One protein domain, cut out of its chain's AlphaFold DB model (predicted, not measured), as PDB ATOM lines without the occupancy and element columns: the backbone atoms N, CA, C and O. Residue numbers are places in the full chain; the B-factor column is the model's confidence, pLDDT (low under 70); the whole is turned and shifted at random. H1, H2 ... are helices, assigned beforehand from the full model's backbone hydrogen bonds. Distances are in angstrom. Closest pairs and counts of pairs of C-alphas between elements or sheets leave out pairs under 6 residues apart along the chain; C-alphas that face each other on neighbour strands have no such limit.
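AT A GLANCE: This is residues 12 to 61 of the 117 residues of the protein "UvrD-like helicase C-terminal domain-containing protein" of Coprococcus sp. ART55/1 (UniProt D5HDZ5). The model is a loose, open frame: the one long helix H2 makes one side, a long loop of residues 32 to 53 runs away from its end and folds back, and the short helix H3 comes back near H2. H1, a single short helix at the start of the printed part, sits by the beginning of H2, and residues 31 to 36 and 44 to 49 stick out where the long loop turns. The printed part has 50 residues with three named helices, in the order H1, H2, H3, and no named strand; the class is all helix, though under half of the residues, 24 of 50, are in named elements. The whole is loose, with a radius of gyration of the C-alphas of 12.7 A, and spans 35 by 27 by 20 A.

HOW THE PARTS SIT: H2, residues 19 to 31, is the longest helix. H3, residues 54 to 60, is close to H2 but not clearly touching; the closest C-alphas of the two, those of Arg 23 and Phe 55, are 7.1 A apart. H2 and H3 run the same way at a steep tilt of 43 degrees. H1, residues 12 to 15, is also close to H2 but not clearly touching, and their closest C-alphas, those of Ser 13 and Ile 19, are 5.3 A apart. H1 and H3 are apart. In H2 and H3 every O i to N i+4 pair is within hydrogen-bond range; H1 is too short for such a pair, and its 1 pair of O i and N i+3 is within range. Outside the helices, residues 44 to 45 pair with residues 48 to 49, antiparallel.

IN THESE COORDINATES: H2 measures 18.3 A from its first to its last C-alpha, from Ile 19 at (171.716, 241.800, 307.691) to Thr 31 at (168.739, 257.696, 299.148). H1 begins at Lys 12, with its C-alpha at (165.051, 237.531, 311.936), and measures 5.4 A. H3 measures 10.1 A and ends at Leu 60, with its C-alpha at (176.467, 259.351, 312.519).

THE WHOLE: The two C-alphas farthest apart, those of Asp 16 and Tyr 35, are 34.9 A apart. The C-alphas of Lys 12 and Val 61, the first and last printed residues, are 25.5 A apart. The printed part has no cut. The link from H1 to H2 is tight, with 3 residues, and the link from H2 to H3 is long, with 22 residues. Residues 15 to 20, 31 to 36 and 44 to 49 stand free. The mean pLDDT of the printed part is 87.3, and no printed residue is under 70; the mean is 79 for H1, 92 for H2 and 85 for H3.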
ATOM      1  N   LYS A  12     164.758 238.780 312.672       84.12
ATOM      2  CA  LYS A  12     165.051 237.531 311.936       84.12
ATOM      3  C   LYS A  12     166.301 237.655 311.059       84.12
ATOM      4  O   LYS A  12     167.143 236.768 311.057       84.12
ATOM      5  N   SER A  13     166.468 238.798 310.403       80.75
ATOM      6  CA  SER A  13     167.574 239.070 309.486       80.75
ATOM      7  C   SER A  13     168.930 239.137 310.201       80.75
ATOM      8  O   SER A  13     169.959 238.851 309.596       80.75
ATOM      9  N   VAL A  14     168.939 239.459 311.502       76.12
ATOM     10  CA  VAL A  14     170.145 239.427 312.349       76.12
ATOM     11  C   VAL A  14     170.591 237.989 312.643       76.12
ATOM     12  O   VAL A  14     171.788 237.717 312.633       76.12
ATOM     13  N   GLY A  15     169.650 237.071 312.890       74.44
ATOM     14  CA  GLY A  15     169.947 235.663 313.183       74.44
ATOM     15  C   GLY A  15     170.314 234.841 311.945       74.44
ATOM     16  O   GLY A  15     171.206 234.002 312.012       74.44
ATOM     17  N   ASP A  16     169.675 235.135 310.811       75.44
ATOM     18  CA  ASP A  16     169.832 234.373 309.566       75.44
ATOM     19  C   ASP A  16     171.009 234.861 308.694       75.44
ATOM     20  O   ASP A  16     171.222 234.359 307.595       75.44
ATOM     21  N   GLY A  17     171.772 235.864 309.148       75.19
ATOM     22  CA  GLY A  17     172.896 236.438 308.392       75.19
ATOM     23  C   GLY A  17     172.494 237.353 307.225       75.19
ATOM     24  O   GLY A  17     173.363 237.855 306.517       75.19
ATOM     25  N   ASN A  18     171.202 237.651 307.053       85.62
ATOM     26  CA  ASN A  18     170.662 238.516 305.990       85.62
ATOM     27  C   ASN A  18     170.733 240.020 306.312       85.62
ATOM     28  O   ASN A  18     170.038 240.842 305.713       85.62
ATOM     29  N   ILE A  19     171.590 240.410 307.252       90.06
ATOM     30  CA  ILE A  19     171.716 241.800 307.691       90.06
ATOM     31  C   ILE A  19     172.166 242.744 306.570       90.06
ATOM     32  O   ILE A  19     171.766 243.906 306.538       90.06
ATOM     33  N   GLU A  20     172.940 242.238 305.612       90.12
ATOM     34  CA  GLU A  20     173.391 243.017 304.457       90.12
ATOM     35  C   GLU A  20     172.253 243.338 303.482       90.12
ATOM     36  O   GLU A  20     172.287 244.353 302.787       90.12
ATOM     37  N   GLU A  21     171.201 242.519 303.444       90.25
ATOM     38  CA  GLU A  21     170.012 242.828 302.654       90.25
ATOM     39  C   GLU A  21     169.169 243.925 303.318       90.25
ATOM     40  O   GLU A  21     168.795 244.893 302.655       90.25
ATOM     41  N   GLU A  22     168.983 243.857 304.637       92.69
ATOM     42  CA  GLU A  22     168.372 244.938 305.428       92.69
ATOM     43  C   GLU A  22     169.149 246.254 305.290       92.69
ATOM     44  O   GLU A  22     168.560 247.324 305.135       92.69
ATOM     45  N   ARG A  23     170.485 246.178 305.271       92.25
ATOM     46  CA  ARG A  23     171.364 247.329 305.044       92.25
ATOM     47  C   ARG A  23     171.125 247.954 303.672       92.25
ATOM     48  O   ARG A  23     171.040 249.178 303.566       92.25
ATOM     49  N   ARG A  24     170.966 247.138 302.622       93.31
ATOM     50  CA  ARG A  24     170.603 247.624 301.279       93.31
ATOM     51  C   ARG A  24     169.228 248.289 301.272       93.31
ATOM     52  O   ARG A  24     169.088 249.350 300.666       93.31
ATOM     53  N   LEU A  25     168.236 247.722 301.960       92.44
ATOM     54  CA  LEU A  25     166.906 248.332 302.086       92.44
ATOM     55  C   LEU A  25     166.970 249.685 302.800       92.44
ATOM     56  O   LEU A  25     166.382 250.662 302.328       92.44
ATOM     57  N   PHE A  26     167.738 249.766 303.886       92.31
ATOM     58  CA  PHE A  26     167.967 251.008 304.613       92.31
ATOM     59  C   PHE A  26     168.643 252.065 303.728       92.31
ATOM     60  O   PHE A  26     168.153 253.188 303.628       92.31
ATOM     61  N   TYR A  27     169.701 251.693 303.000       92.62
ATOM     62  CA  TYR A  27     170.373 252.573 302.039       92.62
ATOM     63  C   TYR A  27     169.423 253.084 300.944       92.62
ATOM     64  O   TYR A  27     169.408 254.278 300.636       92.62
ATOM     65  N   VAL A  28     168.591 252.207 300.371       94.69
ATOM     66  CA  VAL A  28     167.590 252.611 299.373       94.69
ATOM     67  C   VAL A  28     166.618 253.624 299.974       94.69
ATOM     68  O   VAL A  28     166.359 254.637 299.334       94.69
ATOM     69  N   ALA A  29     166.114 253.397 301.192       92.06
ATOM     70  CA  ALA A  29     165.209 254.330 301.864       92.06
ATOM     71  C   ALA A  29     165.861 255.702 302.113       92.06
ATOM     72  O   ALA A  29     165.263 256.730 301.795       92.06
ATOM     73  N   VAL A  30     167.106 255.715 302.604       91.81
ATOM     74  CA  VAL A  30     167.912 256.927 302.831       91.81
ATOM     75  C   VAL A  30     168.095 257.721 301.535       91.81
ATOM     76  O   VAL A  30     167.837 258.923 301.500       91.81
ATOM     77  N   THR A  31     168.467 257.051 300.444       92.81
ATOM     78  CA  THR A  31     168.739 257.696 299.148       92.81
ATOM     79  C   THR A  31     167.489 258.139 298.379       92.81
ATOM     80  O   THR A  31     167.614 258.851 297.382       92.81
ATOM     81  N   ARG A  32     166.268 257.798 298.830       94.81
ATOM     82  CA  ARG A  32     165.026 258.379 298.271       94.81
ATOM     83  C   ARG A  32     164.777 259.820 298.713       94.81
ATOM     84  O   ARG A  32     163.998 260.517 298.060       94.81
ATOM     85  N   ALA A  33     165.393 260.276 299.802       92.81
ATOM     86  CA  ALA A  33     165.222 261.640 300.281       92.81
ATOM     87  C   ALA A  33     165.940 262.639 299.355       92.81
ATOM     88  O   ALA A  33     167.156 262.592 299.209       92.81
ATOM     89  N   LYS A  34     165.189 263.561 298.733       91.19
ATOM     90  CA  LYS A  34     165.746 264.566 297.804       91.19
ATOM     91  C   LYS A  34     166.162 265.877 298.479       91.19
ATOM     92  O   LYS A  34     167.146 266.479 298.069       91.19
ATOM     93  N   TYR A  35     165.393 266.337 299.465       91.88
ATOM     94  CA  TYR A  35     165.589 267.658 300.089       91.88
ATOM     95  C   TYR A  35     166.038 267.579 301.551       91.88
ATOM     96  O   TYR A  35     166.731 268.469 302.027       91.88
ATOM     97  N   GLY A  36     165.660 266.520 302.268       88.06
ATOM     98  CA  GLY A  36     166.049 266.302 303.656       88.06
ATOM     99  C   GLY A  36     165.607 264.926 304.136       88.06
ATOM    100  O   GLY A  36     164.552 264.434 303.725       88.06
ATOM    101  N   LEU A  37     166.425 264.304 304.982       89.75
ATOM    102  CA  LEU A  37     166.161 263.005 305.591       89.75
ATOM    103  C   LEU A  37     165.871 263.198 307.079       89.75
ATOM    104  O   LEU A  37     166.705 263.723 307.809       89.75
ATOM    105  N   TYR A  38     164.711 262.720 307.527       89.06
ATOM    106  CA  TYR A  38     164.326 262.732 308.936       89.06
ATOM    107  C   TYR A  38     164.159 261.297 309.440       89.06
ATOM    108  O   TYR A  38     163.263 260.551 309.015       89.06
ATOM    109  N   VAL A  39     165.042 260.905 310.354       87.75
ATOM    110  CA  VAL A  39     165.032 259.592 311.005       87.75
ATOM    111  C   VAL A  39     164.559 259.770 312.441       87.75
ATOM    112  O   VAL A  39     165.032 260.660 313.141       87.75
ATOM    113  N   TYR A  40     163.606 258.942 312.864       86.69
ATOM    114  CA  TYR A  40     163.010 259.019 314.193       86.69
ATOM    115  C   TYR A  40     163.229 257.701 314.929       86.69
ATOM    116  O   TYR A  40     163.117 256.618 314.352       86.69
ATOM    117  N   VAL A  41     163.538 257.814 316.218       87.44
ATOM    118  CA  VAL A  41     163.683 256.678 317.127       87.44
ATOM    119  C   VAL A  41     162.839 256.986 318.363       87.44
ATOM    120  O   VAL A  41     163.148 257.944 319.080       87.44
ATOM    121  N   PRO A  42     161.745 256.250 318.624       88.88
ATOM    122  CA  PRO A  42     160.966 256.439 319.842       88.88
ATOM    123  C   PRO A  42     161.838 256.174 321.073       88.88
ATOM    124  O   PRO A  42     162.649 255.259 321.076       88.88
ATOM    125  N   GLN A  43     161.653 256.918 322.166       86.31
ATOM    126  CA  GLN A  43     162.433 256.672 323.392       86.31
ATOM    127  C   GLN A  43     162.073 255.339 324.070       86.31
ATOM    128  O   GLN A  43     162.915 254.708 324.717       86.31
ATOM    129  N   LYS A  44     160.809 254.915 323.952       87.94
ATOM    130  CA  LYS A  44     160.302 253.661 324.515       87.94
ATOM    131  C   LYS A  44     159.406 252.944 323.514       87.94
ATOM    132  O   LYS A  44     158.570 253.572 322.874       87.94
ATOM    133  N   MET A  45     159.546 251.627 323.454       84.50
ATOM    134  CA  MET A  45     158.715 250.711 322.675       84.50
ATOM    135  C   MET A  45     158.272 249.565 323.580       84.50
ATOM    136  O   MET A  45     159.088 248.987 324.298       84.50
ATOM    137  N   TYR A  46     156.972 249.261 323.591       84.44
ATOM    138  CA  TYR A  46     156.385 248.193 324.419       84.44
ATOM    139  C   TYR A  46     156.818 248.239 325.899       84.44
ATOM    140  O   TYR A  46     157.136 247.223 326.514       84.44
ATOM    141  N   GLY A  47     156.893 249.446 326.470       85.69
ATOM    142  CA  GLY A  47     157.310 249.670 327.860       85.69
ATOM    143  C   GLY A  47     158.817 249.542 328.127       85.69
ATOM    144  O   GLY A  47     159.253 249.822 329.242       85.69
ATOM    145  N   ARG A  48     159.631 249.179 327.128       84.88
ATOM    146  CA  ARG A  48     161.096 249.081 327.226       84.88
ATOM    147  C   ARG A  48     161.764 250.261 326.532       84.88
ATOM    148  O   ARG A  48     161.176 250.870 325.644       84.88
ATOM    149  N   LYS A  49     162.993 250.598 326.935       86.44
ATOM    150  CA  LYS A  49     163.804 251.597 326.223       86.44
ATOM    151  C   LYS A  49     164.064 251.076 324.810       86.44
ATOM    152  O   LYS A  49     164.531 249.947 324.670       86.44
ATOM    153  N   ALA A  50     163.724 251.863 323.794       88.56
ATOM    154  CA  ALA A  50     164.049 251.475 322.430       88.56
ATOM    155  C   ALA A  50     165.555 251.648 322.212       88.56
ATOM    156  O   ALA A  50     166.174 252.564 322.763       88.56
ATOM    157  N   VAL A  51     166.134 250.754 321.422       87.88
ATOM    158  CA  VAL A  51     167.535 250.834 321.020       87.88
ATOM    159  C   VAL A  51     167.565 251.386 319.604       87.88
ATOM    160  O   VAL A  51     166.836 250.903 318.739       87.88
ATOM    161  N   THR A  52     168.362 252.427 319.376       89.06
ATOM    162  CA  THR A  52     168.565 253.001 318.043       89.06
ATOM    163  C   THR A  52     169.108 251.937 317.097       89.06
ATOM    164  O   THR A  52     169.988 251.169 317.479       89.06
ATOM    165  N   SER A  53     168.595 251.902 315.867       91.25
ATOM    166  CA  SER A  53     169.117 251.034 314.812       91.25
ATOM    167  C   SER A  53     170.622 251.219 314.642       91.25
ATOM    168  O   SER A  53     171.099 252.351 314.481       91.25
ATOM    169  N   ARG A  54     171.359 250.109 314.563       88.06
ATOM    170  CA  ARG A  54     172.791 250.127 314.234       88.06
ATOM    171  C   ARG A  54     173.100 250.884 312.937       88.06
ATOM    172  O   ARG A  54     174.134 251.534 312.851       88.06
ATOM    173  N   PHE A  55     172.196 250.873 311.951       90.56
ATOM    174  CA  PHE A  55     172.412 251.573 310.680       90.56
ATOM    175  C   PHE A  55     172.431 253.095 310.848       90.56
ATOM    176  O   PHE A  55     173.157 253.779 310.134       90.56
ATOM    177  N   VAL A  56     171.683 253.633 311.817       88.38
ATOM    178  CA  VAL A  56     171.722 255.065 312.144       88.38
ATOM    179  C   VAL A  56     173.030 255.420 312.838       88.38
ATOM    180  O   VAL A  56     173.650 256.416 312.483       88.38
ATOM    181  N   GLN A  57     173.485 254.594 313.781       83.12
ATOM    182  CA  GLN A  57     174.766 254.820 314.461       83.12
ATOM    183  C   GLN A  57     175.939 254.828 313.474       83.12
ATOM    184  O   GLN A  57     176.813 255.688 313.552       83.12
ATOM    185  N   GLU A  58     175.930 253.908 312.510       83.88
ATOM    186  CA  GLU A  58     176.930 253.854 311.442       83.88
ATOM    187  C   GLU A  58     176.890 255.077 310.505       83.88
ATOM    188  O   GLU A  58     177.922 255.437 309.948       83.88
ATOM    189  N   MET A  59     175.738 255.741 310.342       81.94
ATOM    190  CA  MET A  59     175.646 256.999 309.585       81.94
ATOM    191  C   MET A  59     176.197 258.204 310.353       81.94
ATOM    192  O   MET A  59     176.704 259.136 309.735       81.94
ATOM    193  N   LEU A  60     176.050 258.222 311.681       77.69
ATOM    194  CA  LEU A  60     176.467 259.351 312.519       77.69
ATOM    195  C   LEU A  60     177.983 259.394 312.723       77.69
ATOM    196  O   LEU A  60     178.557 260.474 312.842       77.69
ATOM    197  N   VAL A  61     178.627 258.227 312.757       74.88
ATOM    198  CA  VAL A  61     180.066 258.111 312.996       74.88
ATOM    199  C   VAL A  61     180.727 257.375 311.841       74.88
ATOM    200  O   VAL A  61     180.680 256.148 311.750       74.88
TER     201      VAL A  61